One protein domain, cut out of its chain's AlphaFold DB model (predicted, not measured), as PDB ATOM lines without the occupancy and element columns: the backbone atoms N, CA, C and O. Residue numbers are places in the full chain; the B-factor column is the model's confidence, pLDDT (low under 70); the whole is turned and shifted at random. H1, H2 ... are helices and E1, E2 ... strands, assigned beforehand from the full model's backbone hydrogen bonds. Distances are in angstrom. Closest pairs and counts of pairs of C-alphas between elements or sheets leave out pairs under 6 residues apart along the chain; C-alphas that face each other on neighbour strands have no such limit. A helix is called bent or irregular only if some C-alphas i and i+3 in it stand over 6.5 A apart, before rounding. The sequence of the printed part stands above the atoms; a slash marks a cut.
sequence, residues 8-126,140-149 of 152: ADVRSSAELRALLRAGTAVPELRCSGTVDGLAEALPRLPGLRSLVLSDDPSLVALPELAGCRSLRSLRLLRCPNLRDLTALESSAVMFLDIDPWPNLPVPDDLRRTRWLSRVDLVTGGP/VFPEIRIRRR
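Overview. This is residues 8 to 126 and 140 to 149 of the 152 residues of the protein "Large ATP-binding protein" of Streptomyces sp. SID5470 (UniProt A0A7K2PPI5). The chain winds in stacked turns, a flattened solenoid: the strands E1 to E7 stand side by side as one wall, and H1, H2, the unnamed stretches within residues 55 to 72 and 78 to 94, and H3 line up along one face of it. The wall's other face is bare, and the turn between E6 and E7 is cut. The printed part has 129 residues, with three named helices and seven named strands in the order E1 H1 E2 H2 E3 E4 E5 H3 E6 E7; the sheet runs E1 E2 E3 E4 E5 E6 E7, all parallel. The class is mixed, helices and strands, with under half of the residues in named elements. The whole is compact, with a radius of gyration of the C-alphas of 14.2 A, and its outline is elongated, 44 by 27 by 19 A.

Arrangement. E1, residues 8 to 10, is an edge strand, parallel to E2, residues 28 to 32, with N 10 and O 30 2.8 A apart. H1, residues 13 to 22, is on the sheet, and the two form two layers, a helix on one face of a sheet; the closest C-alphas of E1 and H1 are those of Val 10 and Leu 16, 6.0 A apart. H2, residues 38 to 44, is not on the sheet, with 3 pairs of C-alphas within 10 A. H1 and H2 touch at a shallow tilt of 7 degrees, the same way; their closest C-alphas are those of Leu 20 and Arg 44, 7.1 A apart. Across to E3, residues 50 to 54, N 31 and O 52 of E2 and E3 are 2.8 A apart. E4, residues 73 to 77, is parallel to E3, with N 77 and O 53 2.8 A apart. E5, residues 95 to 101, follows, with N 76 and O 97 2.8 A apart across E4 and E5. H3, residues 108 to 112, only grazes the sheet, with its residues 110 to 111, and is apart from H1 and H2. E6, residues 118 to 123, pairs with E5 through N 120 and O 96, 2.8 A apart, and with the edge strand E7, residues 143 to 148, through N 145 and O 119, 2.8 A apart. These N and O pairs are within hydrogen-bond range. E1, H1, E2, then E2, H2, E3, then E5, H3, E6 are strand-helix-strand units, two parallel neighbour strands with a helix between, each with a right-handed crossover. Every O i to N i+4 pair is within range in H1 and H3; H2 has 1 of 3, and 2 of 4 O i to N i+3 pairs.

Along the chain. E1 begins at C-alpha 8, (-5.805, 44.789, -28.925). H1 is 14.2 A long, E5 15.1 A, E6 16.1 A and E7 16.4 A. H2 is irregular, but only just: C-alphas 40 and 43 are 6.6 A apart. E7 ends at C-alpha 148, (-5.348, 27.088, -52.154).

Size, cuts and confidence. The sheet is twisted, and the C-alphas of Ala 22 and Pro 126, the two farthest apart, are 45.6 A apart. The links E3 to E4 and E4 to E5 are long. Residues 127 to 139 are not printed, with 25.1 A between C-alphas 126 and 140 across the cut. The mean pLDDT of the printed part is 89.2; residues 124 to 126 and 140 to 141 are under 70.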
ATOM      1  N   ALA A   8      -7.126  44.654 -29.520       93.75
ATOM      2  CA  ALA A   8      -5.805  44.789 -28.925       93.75
ATOM      3  C   ALA A   8      -4.800  43.898 -29.653       93.75
ATOM      4  O   ALA A   8      -5.093  42.740 -29.956       93.75
ATOM      5  N   ASP A   9      -3.617  44.442 -29.891       95.31
ATOM      6  CA  ASP A   9      -2.479  43.735 -30.456       95.31
ATOM      7  C   ASP A   9      -1.443  43.551 -29.340       95.31
ATOM      8  O   ASP A   9      -1.098  44.512 -28.654       95.31
ATOM      9  N   VAL A  10      -0.983  42.317 -29.139       95.62
ATOM     10  CA  VAL A  10       0.044  41.957 -28.157       95.62
ATOM     11  C   VAL A  10       1.175  41.198 -28.830       95.62
ATOM     12  O   VAL A  10       0.949  40.315 -29.658       95.62
ATOM     13  N   ARG A  11       2.408  41.530 -28.461       95.12
ATOM     14  CA  ARG A  11       3.625  40.877 -28.972       95.12
ATOM     15  C   ARG A  11       4.421  40.160 -27.889       95.12
ATOM     16  O   ARG A  11       5.453  39.562 -28.165       95.12
ATOM     17  N   SER A  12       3.968  40.259 -26.642       94.94
ATOM     18  CA  SER A  12       4.647  39.690 -25.487       94.94
ATOM     19  C   SER A  12       3.669  39.365 -24.362       94.94
ATOM     20  O   SER A  12       2.596  39.965 -24.231       94.94
ATOM     21  N   SER A  13       4.072  38.452 -23.477       93.94
ATOM     22  CA  SER A  13       3.307  38.146 -22.262       93.94
ATOM     23  C   SER A  13       3.217  39.351 -21.308       93.94
ATOM     24  O   SER A  13       2.294  39.440 -20.498       93.94
ATOM     25  N   ALA A  14       4.140  40.316 -21.390       94.75
ATOM     26  CA  ALA A  14       4.085  41.554 -20.610       94.75
ATOM     27  C   ALA A  14       2.913  42.453 -21.038       94.75
ATOM     28  O   ALA A  14       2.169  42.934 -20.178       94.75
ATOM     29  N   GLU A  15       2.706  42.618 -22.348       94.75
ATOM     30  CA  GLU A  15       1.576  43.365 -22.915       94.75
ATOM     31  C   GLU A  15       0.240  42.683 -22.609       94.75
ATOM     32  O   GLU A  15      -0.704  43.336 -22.166       94.75
ATOM     33  N   LEU A  16       0.180  41.353 -22.733       94.62
ATOM     34  CA  LEU A  16      -1.004  40.576 -22.363       94.62
ATOM     35  C   LEU A  16      -1.378  40.775 -20.885       94.62
ATOM     36  O   LEU A  16      -2.535  41.042 -20.556       94.62
ATOM     37  N   ARG A  17      -0.395  40.726 -19.976       94.62
ATOM     38  CA  ARG A  17      -0.623  41.014 -18.550       94.62
ATOM     39  C   ARG A  17      -1.046  42.465 -18.313       94.62
ATOM     40  O   ARG A  17      -1.829  42.715 -17.398       94.62
ATOM     41  N   ALA A  18      -0.548  43.420 -19.097       92.88
ATOM     42  CA  ALA A  18      -0.973  44.815 -19.005       92.88
ATOM     43  C   ALA A  18      -2.448  44.987 -19.395       92.88
ATOM     44  O   ALA A  18      -3.179  45.658 -18.666       92.88
ATOM     45  N   LEU A  19      -2.909  44.312 -20.454       91.62
ATOM     46  CA  LEU A  19      -4.328  44.286 -20.834       91.62
ATOM     47  C   LEU A  19      -5.212  43.704 -19.728       91.62
ATOM     48  O   LEU A  19      -6.245  44.285 -19.398       91.62
ATOM     49  N   LEU A  20      -4.784  42.598 -19.111       91.94
ATOM     50  CA  LEU A  20      -5.507  41.998 -17.986       91.94
ATOM     51  C   LEU A  20      -5.630  42.962 -16.800       91.94
ATOM     52  O   LEU A  20      -6.697  43.051 -16.198       91.94
ATOM     53  N   ARG A  21      -4.561  43.705 -16.476       92.88
ATOM     54  CA  ARG A  21      -4.582  44.714 -15.402       92.88
ATOM     55  C   ARG A  21      -5.464  45.912 -15.737       92.88
ATOM     56  O   ARG A  21      -6.090  46.460 -14.838       92.88
ATOM     57  N   ALA A  22      -5.517  46.312 -17.006       89.56
ATOM     58  CA  ALA A  22      -6.364  47.412 -17.453       89.56
ATOM     59  C   ALA A  22      -7.864  47.079 -17.357       89.56
ATOM     60  O   ALA A  22      -8.687  47.992 -17.309       89.56
ATOM     61  N   GLY A  23      -8.234  45.790 -17.346       86.06
ATOM     62  CA  GLY A  23      -9.631  45.347 -17.257       86.06
ATOM     63  C   GLY A  23     -10.486  45.785 -18.450       86.06
ATOM     64  O   GLY A  23     -11.712  45.833 -18.369       86.06
ATOM     65  N   THR A  24      -9.843  46.154 -19.556       85.00
ATOM     66  CA  THR A  24     -10.508  46.650 -20.757       85.00
ATOM     67  C   THR A  24     -11.211  45.510 -21.482       85.00
ATOM     68  O   THR A  24     -10.635  44.442 -21.686       85.00
ATOM     69  N   ALA A  25     -12.453  45.745 -21.910       88.88
ATOM     70  CA  ALA A  25     -13.129  44.835 -22.821       88.88
ATOM     71  C   ALA A  25     -12.434  44.864 -24.184       88.88
ATOM     72  O   ALA A  25     -12.348  45.921 -24.812       88.88
ATOM     73  N   VAL A  26     -11.958  43.698 -24.622       91.56
ATOM     74  CA  VAL A  26     -11.226  43.513 -25.879       91.56
ATOM     75  C   VAL A  26     -11.936  42.434 -26.695       91.56
ATOM     76  O   VAL A  26     -11.690  41.247 -26.494       91.56
ATOM     77  N   PRO A  27     -12.835  42.815 -27.621       93.62
ATOM     78  CA  PRO A  27     -13.554  41.852 -28.448       93.62
ATOM     79  C   PRO A  27     -12.666  41.065 -29.415       93.62
ATOM     80  O   PRO A  27     -12.986  39.919 -29.733       93.62
ATOM     81  N   GLU A  28     -11.565  41.659 -29.879       96.06
ATOM     82  CA  GLU A  28     -10.590  41.018 -30.764       96.06
ATOM     83  C   GLU A  28      -9.180  41.137 -30.176       96.06
ATOM     84  O   GLU A  28      -8.660  42.243 -30.036       96.06
ATOM     85  N   LEU A  29      -8.550  40.007 -29.858       96.56
ATOM     86  CA  LEU A  29      -7.144  39.955 -29.458       96.56
ATOM     87  C   LEU A  29      -6.304  39.422 -30.616       96.56
ATOM     88  O   LEU A  29      -6.653  38.408 -31.222       96.56
ATOM     89  N   ARG A  30      -5.186  40.085 -30.895       97.25
ATOM     90  CA  ARG A  30      -4.184  39.643 -31.861       97.25
ATOM     91  C   ARG A  30      -2.861  39.433 -31.156       97.25
ATOM     92  O   ARG A  30      -2.299  40.381 -30.625       97.25
ATOM     93  N   CYS A  31      -2.369  38.209 -31.159       97.06
ATOM     94  CA  CYS A  31      -1.053  37.861 -30.653       97.06
ATOM     95  C   CYS A  31      -0.120  37.666 -31.842       97.06
ATOM     96  O   CYS A  31      -0.431  36.877 -32.731       97.06
ATOM     97  N   SER A  32       1.003  38.377 -31.856       96.31
ATOM     98  CA  SER A  32       2.044  38.206 -32.865       96.31
ATOM     99  C   SER A  32       3.315  37.681 -32.209       96.31
ATOM    100  O   SER A  32       3.831  38.328 -31.300       96.31
ATOM    101  N   GLY A  33       3.847  36.566 -32.701       93.94
ATOM    102  CA  GLY A  33       4.966  35.872 -32.067       93.94
ATOM    103  C   GLY A  33       4.538  34.991 -30.895       93.94
ATOM    104  O   GLY A  33       3.350  34.834 -30.606       93.94
ATOM    105  N   THR A  34       5.530  34.425 -30.214       93.06
ATOM    106  CA  THR A  34       5.331  33.582 -29.032       93.06
ATOM    107  C   THR A  34       4.845  34.419 -27.849       93.06
ATOM    108  O   THR A  34       5.558  35.296 -27.356       93.06
ATOM    109  N   VAL A  35       3.628  34.142 -27.375       93.94
ATOM    110  CA  VAL A  35       3.047  34.794 -26.194       93.94
ATOM    111  C   VAL A  35       2.684  33.740 -25.152       93.94
ATOM    112  O   VAL A  35       1.700  33.019 -25.294       93.94
ATOM    113  N   ASP A  36       3.459  33.687 -24.071       92.38
ATOM    114  CA  ASP A  36       3.201  32.763 -22.966       92.38
ATOM    115  C   ASP A  36       1.988  33.177 -22.122       92.38
ATOM    116  O   ASP A  36       1.669  34.363 -21.975       92.38
ATOM    117  N   GLY A  37       1.361  32.188 -21.484       92.44
ATOM    118  CA  GLY A  37       0.269  32.400 -20.533       92.44
ATOM    119  C   GLY A  37      -1.090  32.698 -21.176       92.44
ATOM    120  O   GLY A  37      -1.969  33.277 -20.535       92.44
ATOM    121  N   LEU A  38      -1.265  32.366 -22.462       94.38
ATOM    122  CA  LEU A  38      -2.534  32.567 -23.165       94.38
ATOM    123  C   LEU A  38      -3.671  31.750 -22.540       94.38
ATOM    124  O   LEU A  38      -4.762  32.286 -22.367       94.38
ATOM    125  N   ALA A  39      -3.423  30.497 -22.154       92.81
ATOM    126  CA  ALA A  39      -4.441  29.621 -21.570       92.81
ATOM    127  C   ALA A  39      -5.081  30.228 -20.304       92.81
ATOM    128  O   ALA A  39      -6.297  30.185 -20.129       92.81
ATOM    129  N   GLU A  40      -4.282  30.865 -19.446       93.94
ATOM    130  CA  GLU A  40      -4.748  31.506 -18.216       93.94
ATOM    131  C   GLU A  40      -5.332  32.903 -18.465       93.94
ATOM    132  O   GLU A  40      -6.205  33.363 -17.721       93.94
ATOM    133  N   ALA A  41      -4.845  33.609 -19.486       93.62
ATOM    134  CA  ALA A  41      -5.240  34.981 -19.785       93.62
ATOM    135  C   ALA A  41      -6.553  35.079 -20.567       93.62
ATOM    136  O   ALA A  41      -7.395  35.916 -20.241       93.62
ATOM    137  N   LEU A  42      -6.742  34.244 -21.594       94.31
ATOM    138  CA  LEU A  42      -7.869  34.352 -22.526       94.31
ATOM    139  C   LEU A  42      -9.245  34.285 -21.829       94.31
ATOM    140  O   LEU A  42     -10.076  35.150 -22.120       94.31
ATOM    141  N   PRO A  43      -9.501  33.379 -20.857       93.44
ATOM    142  CA  PRO A  43     -10.783  33.336 -20.144       93.44
ATOM    143  C   PRO A  43     -11.066  34.585 -19.298       93.44
ATOM    144  O   PRO A  43     -12.213  34.849 -18.942       93.44
ATOM    145  N   ARG A  44     -10.021  35.345 -18.947       93.31
ATOM    146  CA  ARG A  44     -10.095  36.533 -18.086       93.31
ATOM    147  C   ARG A  44     -10.296  37.825 -18.874       93.31
ATOM    148  O   ARG A  44     -10.524  38.861 -18.256       93.31
ATOM    149  N   LEU A  45     -10.200  37.787 -20.205       91.75
ATOM    150  CA  LEU A  45     -10.388  38.957 -21.059       91.75
ATOM    151  C   LEU A  45     -11.884  39.206 -21.309       91.75
ATOM    152  O   LEU A  45     -12.541  38.414 -21.995       91.75
ATOM    153  N   PRO A  46     -12.455  40.303 -20.779       87.25
ATOM    154  CA  PRO A  46     -13.884  40.532 -20.873       87.25
ATOM    155  C   PRO A  46     -14.300  40.800 -22.321       87.25
ATOM    156  O   PRO A  46     -13.722  41.626 -23.027       87.25
ATOM    157  N   GLY A  47     -15.346  40.101 -22.762       89.50
ATOM    158  CA  GLY A  47     -15.954  40.314 -24.074       89.50
ATOM    159  C   GLY A  47     -15.163  39.769 -25.265       89.50
ATOM    160  O   GLY A  47     -15.563  40.060 -26.392       89.50
ATOM    161  N   LEU A  48     -14.103  38.979 -25.051       95.06
ATOM    162  CA  LEU A  48     -13.310  38.383 -26.128       95.06
ATOM    163  C   LEU A  48     -14.165  37.462 -27.012       95.06
ATOM    164  O   LEU A  48     -14.745  36.481 -26.548       95.06
ATOM    165  N   ARG A  49     -14.237  37.790 -28.306       96.62
ATOM    166  CA  ARG A  49     -15.021  37.071 -29.327       96.62
ATOM    167  C   ARG A  49     -14.169  36.550 -30.474       96.62
ATOM    168  O   ARG A  49     -14.563  35.576 -31.114       96.62
ATOM    169  N   SER A  50     -13.025  37.176 -30.729       97.12
ATOM    170  CA  SER A  50     -12.105  36.803 -31.796       97.12
ATOM    171  C   SER A  50     -10.673  36.756 -31.281       97.12
ATOM    172  O   SER A  50     -10.208  37.711 -30.663       97.12
ATOM    173  N   LEU A  51      -9.970  35.671 -31.586       97.75
ATOM    174  CA  LEU A  51      -8.544  35.512 -31.325       97.75
ATOM    175  C   LEU A  51      -7.811  35.328 -32.650       97.75
ATOM    176  O   LEU A  51      -8.217  34.516 -33.482       97.75
ATOM    177  N   VAL A  52      -6.733  36.079 -32.840       97.56
ATOM    178  CA  VAL A  52      -5.787  35.885 -33.935       97.56
ATOM    179  C   VAL A  52      -4.439  35.555 -33.318       97.56
ATOM    180  O   VAL A  52      -3.917  36.369 -32.565       97.56
ATOM    181  N   LEU A  53      -3.873  34.394 -33.632       97.00
ATOM    182  CA  LEU A  53      -2.466  34.101 -33.354       97.00
ATOM    183  C   LEU A  53      -1.720  34.172 -34.681       97.00
ATOM    184  O   LEU A  53      -2.158  33.573 -35.667       97.00
ATOM    185  N   SER A  54      -0.637  34.935 -34.733       96.00
ATOM    186  CA  SER A  54       0.159  35.093 -35.939       96.00
ATOM    187  C   SER A  54       1.653  35.029 -35.673       96.00
ATOM    188  O   SER A  54       2.102  35.437 -34.610       96.00
ATOM    189  N   ASP A  55       2.433  34.584 -36.659       95.38
ATOM    190  CA  ASP A  55       3.905  34.598 -36.606       95.38
ATOM    191  C   ASP A  55       4.498  33.841 -35.411       95.38
ATOM    192  O   ASP A  55       5.549  34.217 -34.902       95.38
ATOM    193  N   ASP A  56       3.827  32.785 -34.952       94.25
ATOM    194  CA  ASP A  56       4.302  31.961 -33.844       94.25
ATOM    195  C   ASP A  56       4.908  30.646 -34.370       94.25
ATOM    196  O   ASP A  56       4.177  29.684 -34.640       94.25
ATOM    197  N   PRO A  57       6.243  30.576 -34.546       89.81
ATOM    198  CA  PRO A  57       6.919  29.354 -34.961       89.81
ATOM    199  C   PRO A  57       6.984  28.309 -33.843       89.81
ATOM    200  O   PRO A  57       7.264  27.150 -34.128       89.81
ATOM    201  N   SER A  58       6.746  28.681 -32.585       91.75
ATOM    202  CA  SER A  58       6.784  27.764 -31.443       91.75
ATOM    203  C   SER A  58       5.431  27.123 -31.129       91.75
ATOM    204  O   SER A  58       5.382  26.145 -30.386       91.75
ATOM    205  N   LEU A  59       4.341  27.632 -31.712       93.12
ATOM    206  CA  LEU A  59       2.992  27.124 -31.488       93.12
ATOM    207  C   LEU A  59       2.817  25.733 -32.106       93.12
ATOM    208  O   LEU A  59       2.550  25.593 -33.300       93.12
ATOM    209  N   VAL A  60       2.957  24.700 -31.279       91.69
ATOM    210  CA  VAL A  60       2.731  23.297 -31.669       91.69
ATOM    211  C   VAL A  60       1.286  22.860 -31.409       91.69
ATOM    212  O   VAL A  60       0.722  22.080 -32.182       91.69
ATOM    213  N   ALA A  61       0.678  23.409 -30.356       91.56
ATOM    214  CA  ALA A  61      -0.683  23.133 -29.911       91.56
ATOM    215  C   ALA A  61      -1.417  24.439 -29.590       91.56
ATOM    216  O   ALA A  61      -0.793  25.429 -29.202       91.56
ATOM    217  N   LEU A  62      -2.740  24.441 -29.739       93.00
ATOM    218  CA  LEU A  62      -3.564  25.560 -29.284       93.00
ATOM    219  C   LEU A  62      -3.526  25.700 -27.752       93.00
ATOM    220  O   LEU A  62      -3.501  24.687 -27.051       93.00
ATOM    221  N   PRO A  63      -3.576  26.933 -27.209       92.50
ATOM    222  CA  PRO A  63      -3.803  27.121 -25.780       92.50
ATOM    223  C   PRO A  63      -5.183  26.574 -25.394       92.50
ATOM    224  O   PRO A  63      -6.099  26.586 -26.213       92.50
ATOM    225  N   GLU A  64      -5.352  26.144 -24.145       93.06
ATOM    226  CA  GLU A  64      -6.652  25.690 -23.631       93.06
ATOM    227  C   GLU A  64      -7.727  26.785 -23.788       93.06
ATOM    228  O   GLU A  64      -7.509  27.947 -23.435       93.06
ATOM    229  N   LEU A  65      -8.902  26.413 -24.312       93.31
ATOM    230  CA  LEU A  65      -9.985  27.347 -24.648       93.31
ATOM    231  C   LEU A  65     -11.278  27.100 -23.856       93.31
ATOM    232  O   LEU A  65     -12.221  27.883 -24.008       93.31
ATOM    233  N   ALA A  66     -11.344  26.084 -22.986       89.62
ATOM    234  CA  ALA A  66     -12.554  25.709 -22.242       89.62
ATOM    235  C   ALA A  66     -13.225  26.870 -21.476       89.62
ATOM    236  O   ALA A  66     -14.455  26.939 -21.367       89.62
ATOM    237  N   GLY A  67     -12.430  27.818 -20.967       90.00
ATOM    238  CA  GLY A  67     -12.912  29.000 -20.242       90.00
ATOM    239  C   GLY A  67     -13.391  30.157 -21.132       90.00
ATOM    240  O   GLY A  67     -14.057  31.074 -20.654       90.00
ATOM    241  N   CYS A  68     -13.106  30.126 -22.435       94.12
ATOM    242  CA  CYS A  68     -13.366  31.222 -23.368       94.12
ATOM    243  C   CYS A  68     -14.800  31.183 -23.926       94.12
ATOM    244  O   CYS A  68     -15.015  31.097 -25.133       94.12
ATOM    245  N   ARG A  69     -15.813  31.257 -23.055       91.00
ATOM    246  CA  ARG A  69     -17.233  31.029 -23.416       91.00
ATOM    247  C   ARG A  69     -17.798  31.977 -24.483       91.00
ATOM    248  O   ARG A  69     -18.754  31.623 -25.169       91.00
ATOM    249  N   SER A  70     -17.235  33.177 -24.612       93.50
ATOM    250  CA  SER A  70     -17.658  34.172 -25.612       93.50
ATOM    251  C   SER A  70     -16.890  34.083 -26.934       93.50
ATOM    252  O   SER A  70     -17.295  34.725 -27.905       93.50
ATOM    253  N   LEU A  71     -15.805  33.305 -26.989       96.19
ATOM    254  CA  LEU A  71     -14.938  33.212 -28.156       96.19
ATOM    255  C   LEU A  71     -15.657  32.462 -29.278       96.19
ATOM    256  O   LEU A  71     -16.090  31.329 -29.097       96.19
ATOM    257  N   ARG A  72     -15.791  33.101 -30.443       96.31
ATOM    258  CA  ARG A  72     -16.485  32.549 -31.617       96.31
ATOM    259  C   ARG A  72     -15.577  32.356 -32.816       96.31
ATOM    260  O   ARG A  72     -15.852  31.477 -33.624       96.31
ATOM    261  N   SER A  73     -14.528  33.160 -32.937       96.94
ATOM    262  CA  SER A  73     -13.622  33.129 -34.080       96.94
ATOM    263  C   SER A  73     -12.189  32.900 -33.624       96.94
ATOM    264  O   SER A  73     -11.708  33.596 -32.730       96.94
ATOM    265  N   LEU A  74     -11.507  31.966 -34.278       97.44
ATOM    266  CA  LEU A  74     -10.082  31.722 -34.124       97.44
ATOM    267  C   LEU A  74      -9.411  31.786 -35.494       97.44
ATOM    268  O   LEU A  74      -9.814  31.088 -36.424       97.44
ATOM    269  N   ARG A  75      -8.379  32.617 -35.608       96.69
ATOM    270  CA  ARG A  75      -7.540  32.704 -36.798       96.69
ATOM    271  C   ARG A  75      -6.088  32.424 -36.442       96.69
ATOM    272  O   ARG A  75      -5.564  32.993 -35.490       96.69
ATOM    273  N   LEU A  76      -5.443  31.586 -37.238       95.19
ATOM    274  CA  LEU A  76      -4.053  31.179 -37.079       95.19
ATOM    275  C   LEU A  76      -3.302  31.532 -38.357       95.19
ATOM    276  O   LEU A  76      -3.628  31.022 -39.428       95.19
ATOM    277  N   LEU A  77      -2.326  32.428 -38.254       94.06
ATOM    278  CA  LEU A  77      -1.583  32.938 -39.401       94.06
ATOM    279  C   LEU A  77      -0.098  32.638 -39.257       94.06
ATOM    280  O   LEU A  77       0.529  33.085 -38.307       94.06
ATOM    281  N   ARG A  78       0.512  31.961 -40.230       91.56
ATOM    282  CA  ARG A  78       1.966  31.699 -40.203       91.56
ATOM    283  C   ARG A  78       2.416  31.022 -38.891       91.56
ATOM    284  O   ARG A  78       3.426  31.400 -38.309       91.56
ATOM    285  N   CYS A  79       1.668  30.002 -38.460       91.94
ATOM    286  CA  CYS A  79       2.008  29.105 -37.346       91.94
ATOM    287  C   CYS A  79       2.431  27.728 -37.908       91.94
ATOM    288  O   CYS A  79       1.621  26.800 -37.931       91.94
ATOM    289  N   PRO A  80       3.659  27.583 -38.444       87.25
ATOM    290  CA  PRO A  80       4.052  26.444 -39.285       87.25
ATOM    291  C   PRO A  80       4.130  25.099 -38.551       87.25
ATOM    292  O   PRO A  80       4.046  24.051 -39.190       87.25
ATOM    293  N   ASN A  81       4.307  25.123 -37.228       89.44
ATOM    294  CA  ASN A  81       4.496  23.926 -36.410       89.44
ATOM    295  C   ASN A  81       3.212  23.441 -35.728       89.44
ATOM    296  O   ASN A  81       3.251  22.417 -35.043       89.44
ATOM    297  N   LEU A  82       2.086  24.126 -35.948       89.06
ATOM    298  CA  LEU A  82       0.809  23.769 -35.348       89.06
ATOM    299  C   LEU A  82       0.310  22.432 -35.902       89.06
ATOM    300  O   LEU A  82       0.135  22.268 -37.112       89.06
ATOM    301  N   ARG A  83       0.063  21.482 -35.001       85.81
ATOM    302  CA  ARG A  83      -0.434  20.139 -35.342       85.81
ATOM    303  C   ARG A  83      -1.578  19.687 -34.448       85.81
ATOM    304  O   ARG A  83      -2.402  18.902 -34.902       85.81
ATOM    305  N   ASP A  84      -1.630  20.193 -33.221       88.38
ATOM    306  CA  ASP A  84      -2.632  19.815 -32.235       88.38
ATOM    307  C   ASP A  84      -3.716  20.897 -32.110       88.38
ATOM    308  O   ASP A  84      -3.446  22.060 -31.790       88.38
ATOM    309  N   LEU A  85      -4.952  20.490 -32.399       90.44
ATOM    310  CA  LEU A  85      -6.152  21.321 -32.342       90.44
ATOM    311  C   LEU A  85      -7.161  20.815 -31.298       90.44
ATOM    312  O   LEU A  85      -8.297  21.288 -31.284       90.44
ATOM    313  N   THR A  86      -6.775  19.877 -30.429       90.44
ATOM    314  CA  THR A  86      -7.669  19.232 -29.449       90.44
ATOM    315  C   THR A  86      -8.312  20.225 -28.480       90.44
ATOM    316  O   THR A  86      -9.464  20.041 -28.102       90.44
ATOM    317  N   ALA A  87      -7.657  21.351 -28.173       91.38
ATOM    318  CA  ALA A  87      -8.245  22.437 -27.376       91.38
ATOM    319  C   ALA A  87      -9.536  23.026 -27.984       91.38
ATOM    320  O   ALA A  87     -10.297  23.714 -27.303       91.38
ATOM    321  N   LEU A  88      -9.812  22.775 -29.270       91.19
ATOM    322  CA  LEU A  88     -11.090  23.140 -29.868       91.19
ATOM    323  C   LEU A  88     -12.240  22.308 -29.315       91.19
ATOM    324  O   LEU A  88     -13.327  22.876 -29.234       91.19
ATOM    325  N   GLU A  89     -12.014  21.047 -28.915       89.88
ATOM    326  CA  GLU A  89     -13.018  20.091 -28.411       89.88
ATOM    327  C   GLU A  89     -13.773  20.588 -27.171       89.88
ATOM    328  O   GLU A  89     -14.941  20.269 -26.966       89.88
ATOM    329  N   SER A  90     -13.127  21.410 -26.352       88.81
ATOM    330  CA  SER A  90     -13.712  22.021 -25.156       88.81
ATOM    331  C   SER A  90     -14.166  23.474 -25.382       88.81
ATOM    332  O   SER A  90     -14.685  24.117 -24.465       88.81
ATOM    333  N   SER A  91     -13.968  24.015 -26.589       91.94
ATOM    334  CA  SER A  91     -14.129  25.440 -26.894       91.94
ATOM    335  C   SER A  91     -15.544  25.825 -27.347       91.94
ATOM    336  O   SER A  91     -16.367  24.993 -27.717       91.94
ATOM    337  N   ALA A  92     -15.820  27.134 -27.377       91.75
ATOM    338  CA  ALA A  92     -17.044  27.710 -27.951       91.75
ATOM    339  C   ALA A  92     -16.857  28.265 -29.382       91.75
ATOM    340  O   ALA A  92     -17.760  28.934 -29.910       91.75
ATOM    341  N   VAL A  93     -15.689  28.016 -29.991       94.94
ATOM    342  CA  VAL A  93     -15.299  28.541 -31.306       94.94
ATOM    343  C   VAL A  93     -16.215  27.966 -32.380       94.94
ATOM    344  O   VAL A  93     -16.455  26.770 -32.420       94.94
ATOM    345  N   MET A  94     -16.713  28.819 -33.271       93.94
ATOM    346  CA  MET A  94     -17.591  28.445 -34.386       93.94
ATOM    347  C   MET A  94     -16.900  28.594 -35.745       93.94
ATOM    348  O   MET A  94     -17.257  27.900 -36.697       93.94
ATOM    349  N   PHE A  95     -15.935  29.508 -35.836       95.06
ATOM    350  CA  PHE A  95     -15.214  29.833 -37.059       95.06
ATOM    351  C   PHE A  95     -13.718  29.646 -36.837       95.06
ATOM    352  O   PHE A  95     -13.140  30.289 -35.960       95.06
ATOM    353  N   LEU A  96     -13.110  28.782 -37.645       94.69
ATOM    354  CA  LEU A  96     -11.678  28.518 -37.639       94.69
ATOM    355  C   LEU A  96     -11.090  28.850 -39.009       94.69
ATOM    356  O   LEU A  96     -11.613  28.410 -40.029       94.69
ATOM    357  N   ASP A  97     -10.003  29.609 -39.020       94.25
ATOM    358  CA  ASP A  97      -9.277  30.019 -40.224       94.25
ATOM    359  C   ASP A  97      -7.778  29.786 -39.999       94.25
ATOM    360  O   ASP A  97      -7.206  30.359 -39.071       94.25
ATOM    361  N   ILE A  98      -7.150  28.920 -40.799       92.25
ATOM    362  CA  ILE A  98      -5.719  28.603 -40.688       92.25
ATOM    363  C   ILE A  98      -5.013  28.858 -42.020       92.25
ATOM    364  O   ILE A  98      -5.306  28.198 -43.019       92.25
ATOM    365  N   ASP A  99      -4.042  29.777 -42.020       91.25
ATOM    366  CA  ASP A  99      -3.279  30.172 -43.209       91.25
ATOM    367  C   ASP A  99      -1.786  30.456 -42.908       91.25
ATOM    368  O   ASP A  99      -1.462  31.457 -42.266       91.25
ATOM    369  N   PRO A 100      -0.832  29.651 -43.411       88.38
ATOM    370  CA  PRO A 100      -1.043  28.419 -44.155       88.38
ATOM    371  C   PRO A 100      -1.331  27.226 -43.226       88.38
ATOM    372  O   PRO A 100      -0.718  27.087 -42.171       88.38
ATOM    373  N   TRP A 101      -2.199  26.312 -43.661       86.25
ATOM    374  CA  TRP A 101      -2.267  24.952 -43.126       86.25
ATOM    375  C   TRP A 101      -1.065  24.141 -43.655       86.25
ATOM    376  O   TRP A 101      -0.827  24.181 -44.869       86.25
ATOM    377  N   PRO A 102      -0.321  23.389 -42.812       76.88
ATOM    378  CA  PRO A 102       0.954  22.730 -43.154       76.88
ATOM    379  C   PRO A 102       0.852  21.545 -44.139       76.88
ATOM    380  O   PRO A 102       1.682  20.641 -44.121       76.88
ATOM    381  N   ASN A 103      -0.150  21.526 -45.023       73.75
ATOM    382  CA  ASN A 103      -0.425  20.455 -45.988       73.75
ATOM    383  C   ASN A 103      -0.601  19.064 -45.341       73.75
ATOM    384  O   ASN A 103      -0.390  18.045 -45.999       73.75
ATOM    385  N   LEU A 104      -1.011  19.011 -44.071       77.00
ATOM    386  CA  LEU A 104      -1.350  17.771 -43.369       77.00
ATOM    387  C   LEU A 104      -2.789  17.329 -43.696       77.00
ATOM    388  O   LEU A 104      -3.613  18.169 -44.083       77.00
ATOM    389  N   PRO A 105      -3.132  16.034 -43.535       81.69
ATOM    390  CA  PRO A 105      -4.525  15.603 -43.495       81.69
ATOM    391  C   PRO A 105      -5.324  16.435 -42.487       81.69
ATOM    392  O   PRO A 105      -4.782  16.889 -41.482       81.69
ATOM    393  N   VAL A 106      -6.610  16.645 -42.765       81.81
ATOM    394  CA  VAL A 106      -7.510  17.315 -41.818       81.81
ATOM    395  C   VAL A 106      -7.587  16.456 -40.549       81.81
ATOM    396  O   VAL A 106      -7.984  15.297 -40.685       81.81
ATOM    397  N   PRO A 107      -7.235  16.984 -39.362       80.56
ATOM    398  CA  PRO A 107      -7.317  16.239 -38.111       80.56
ATOM    399  C   PRO A 107      -8.739  15.741 -37.853       80.56
ATOM    400  O   PRO A 107      -9.708  16.471 -38.080       80.56
ATOM    401  N   ASP A 108      -8.874  14.509 -37.363       80.31
ATOM    402  CA  ASP A 108     -10.182  13.930 -37.044       80.31
ATOM    403  C   ASP A 108     -10.894  14.689 -35.917       80.31
ATOM    404  O   ASP A 108     -12.124  14.733 -35.894       80.31
ATOM    405  N   ASP A 109     -10.147  15.364 -35.043       78.62
ATOM    406  CA  ASP A 109     -10.674  16.223 -33.974       78.62
ATOM    407  C   ASP A 109     -11.573  17.329 -34.559       78.62
ATOM    408  O   ASP A 109     -12.681  17.587 -34.080       78.62
ATOM    409  N   LEU A 110     -11.190  17.902 -35.709       81.94
ATOM    410  CA  LEU A 110     -12.027  18.869 -36.429       81.94
ATOM    411  C   LEU A 110     -13.333  18.256 -36.939       81.94
ATOM    412  O   LEU A 110     -14.313  18.964 -37.109       81.94
ATOM    413  N   ARG A 111     -13.383  16.946 -37.186       79.44
ATOM    414  CA  ARG A 111     -14.618  16.255 -37.596       79.44
ATOM    415  C   ARG A 111     -15.507  15.912 -36.401       79.44
ATOM    416  O   ARG A 111     -16.714  15.751 -36.566       79.44
ATOM    417  N   ARG A 112     -14.923  15.785 -35.205       78.88
ATOM    418  CA  ARG A 112     -15.633  15.493 -33.947       78.88
ATOM    419  C   ARG A 112     -16.251  16.743 -33.322       78.88
ATOM    420  O   ARG A 112     -17.268  16.647 -32.637       78.88
ATOM    421  N   THR A 113     -15.697  17.914 -33.615       83.19
ATOM    422  CA  THR A 113     -16.145  19.224 -33.119       83.19
ATOM    423  C   THR A 113     -17.389  19.740 -33.858       83.19
ATOM    424  O   THR A 113     -17.352  20.683 -34.645       83.19
ATOM    425  N   ARG A 114     -18.549  19.129 -33.585       79.81
ATOM    426  CA  ARG A 114     -19.822  19.402 -34.291       79.81
ATOM    427  C   ARG A 114     -20.397  20.814 -34.105       79.81
ATOM    428  O   ARG A 114     -21.334  21.173 -34.811       79.81
ATOM    429  N   TRP A 115     -19.887  21.599 -33.156       87.56
ATOM    430  CA  TRP A 115     -20.281  23.003 -32.974       87.56
ATOM    431  C   TRP A 115     -19.512  23.965 -33.886       87.56
ATOM    432  O   TRP A 115     -19.941  25.112 -34.049       87.56
ATOM    433  N   LEU A 116     -18.395  23.533 -34.488       88.50
ATOM    434  CA  LEU A 116     -17.750  24.323 -35.527       88.50
ATOM    435  C   LEU A 116     -18.737  24.458 -36.689       88.50
ATOM    436  O   LEU A 116     -19.303  23.491 -37.192       88.50
ATOM    437  N   SER A 117     -18.974  25.694 -37.106       89.44
ATOM    438  CA  SER A 117     -19.829  25.980 -38.254       89.44
ATOM    439  C   SER A 117     -19.008  25.950 -39.534       89.44
ATOM    440  O   SER A 117     -19.430  25.357 -40.523       89.44
ATOM    441  N   ARG A 118     -17.821  26.568 -39.505       90.12
ATOM    442  CA  ARG A 118     -16.934  26.668 -40.664       90.12
ATOM    443  C   ARG A 118     -15.479  26.539 -40.255       90.12
ATOM    444  O   ARG A 118     -15.027  27.216 -39.333       90.12
ATOM    445  N   VAL A 119     -14.755  25.742 -41.026       90.88
ATOM    446  CA  VAL A 119     -13.304  25.625 -40.961       90.88
ATOM    447  C   VAL A 119     -12.731  25.943 -42.334       90.88
ATOM    448  O   VAL A 119     -13.020  25.237 -43.295       90.88
ATOM    449  N   ASP A 120     -11.921  26.988 -42.437       90.81
ATOM    450  CA  ASP A 120     -11.163  27.331 -43.637       90.81
ATOM    451  C   ASP A 120      -9.678  26.975 -43.421       90.81
ATOM    452  O   ASP A 120      -9.018  27.501 -42.529       90.81
ATOM    453  N   LEU A 121      -9.151  26.062 -44.241       89.81
ATOM    454  CA  LEU A 121      -7.739  25.668 -44.258       89.81
ATOM    455  C   LEU A 121      -7.110  26.147 -45.567       89.81
ATOM    456  O   LEU A 121      -7.471  25.665 -46.645       89.81
ATOM    457  N   VAL A 122      -6.173  27.090 -45.494       88.19
ATOM    458  CA  VAL A 122      -5.483  27.647 -46.665       88.19
ATOM    459  C   VAL A 122      -4.146  26.939 -46.847       88.19
ATOM    460  O   VAL A 122      -3.213  27.149 -46.088       88.19
ATOM    461  N   THR A 123      -4.017  26.080 -47.850       80.25
ATOM    462  CA  THR A 123      -2.778  25.329 -48.114       80.25
ATOM    463  C   THR A 123      -1.873  26.072 -49.095       80.25
ATOM    464  O   THR A 123      -2.349  26.543 -50.135       80.25
ATOM    465  N   GLY A 124      -0.570  26.130 -48.796       66.75
ATOM    466  CA  GLY A 124       0.456  26.726 -49.663       66.75
ATOM    467  C   GLY A 124       1.081  25.772 -50.697       66.75
ATOM    468  O   GLY A 124       1.826  26.237 -51.550       66.75
ATOM    469  N   GLY A 125       0.798  24.460 -50.646       61.75
ATOM    470  CA  GLY A 125       1.430  23.447 -51.514       61.75
ATOM    471  C   GLY A 125       0.459  22.524 -52.274       61.75
ATOM    472  O   GLY A 125      -0.764  22.707 -52.226       61.75
ATOM    473  N   PRO A 126       0.974  21.527 -53.027       46.88
ATOM    474  CA  PRO A 126       0.143  20.509 -53.670       46.88
ATOM    475  C   PRO A 126      -0.668  19.740 -52.618       46.88
ATOM    476  O   PRO A 126      -0.165  19.451 -51.533       46.88
ATOM    477  N   VAL A 140     -23.123  18.345 -43.631       64.00
ATOM    478  CA  VAL A 140     -22.196  17.745 -42.671       64.00
ATOM    479  C   VAL A 140     -21.517  18.890 -41.935       64.00
ATOM    480  O   VAL A 140     -20.744  19.639 -42.525       64.00
ATOM    481  N   PHE A 141     -21.842  19.046 -40.654       61.22
ATOM    482  CA  PHE A 141     -21.154  19.983 -39.774       61.22
ATOM    483  C   PHE A 141     -19.969  19.296 -39.085       61.22
ATOM    484  O   PHE A 141     -20.133  18.167 -38.607       61.22
ATOM    485  N   PRO A 142     -18.809  19.971 -38.984       81.88
ATOM    486  CA  PRO A 142     -18.507  21.303 -39.535       81.88
ATOM    487  C   PRO A 142     -18.347  21.361 -41.058       81.88
ATOM    488  O   PRO A 142     -17.870  20.416 -41.682       81.88
ATOM    489  N   GLU A 143     -18.641  22.528 -41.645       85.69
ATOM    490  CA  GLU A 143     -18.299  22.809 -43.040       85.69
ATOM    491  C   GLU A 143     -16.782  23.044 -43.165       85.69
ATOM    492  O   GLU A 143     -16.278  24.132 -42.866       85.69
ATOM    493  N   ILE A 144     -16.042  22.022 -43.602       84.75
ATOM    494  CA  ILE A 144     -14.585  22.095 -43.786       84.75
ATOM    495  C   ILE A 144     -14.257  22.447 -45.239       84.75
ATOM    496  O   ILE A 144     -14.509  21.676 -46.166       84.75
ATOM    497  N   ARG A 145     -13.637  23.609 -45.437       86.38
ATOM    498  CA  ARG A 145     -13.215  24.155 -46.727       86.38
ATOM    499  C   ARG A 145     -11.695  24.173 -46.800       86.38
ATOM    500  O   ARG A 145     -11.029  24.809 -45.991       86.38
ATOM    501  N   ILE A 146     -11.137  23.518 -47.810       83.38
ATOM    502  CA  ILE A 146      -9.696  23.551 -48.085       83.38
ATOM    503  C   ILE A 146      -9.473  24.412 -49.321       83.38
ATOM    504  O   ILE A 146      -9.861  24.025 -50.429       83.38
ATOM    505  N   ARG A 147      -8.849  25.575 -49.131       81.88
ATOM    506  CA  ARG A 147      -8.555  26.544 -50.190       81.88
ATOM    507  C   ARG A 147      -7.069  26.536 -50.507       81.88
ATOM    508  O   ARG A 147      -6.230  26.286 -49.649       81.88
ATOM    509  N   ARG A 148      -6.734  26.838 -51.756       73.31
ATOM    510  CA  ARG A 148      -5.348  27.088 -52.154       73.31
ATOM    511  C   ARG A 148      -5.054  28.567 -52.020       73.31
ATOM    512  O   ARG A 148      -5.875  29.387 -52.429       73.31
ATOM    513  N   ARG A 149      -3.872  28.895 -51.504       70.94
ATOM    514  CA  ARG A 149      -3.345  30.248 -51.641       70.94
ATOM    515  C   ARG A 149      -3.083  30.477 -53.133       70.94
ATOM    516  O   ARG A 149      -2.222  29.816 -53.717       70.94
TER     517      ARG A 149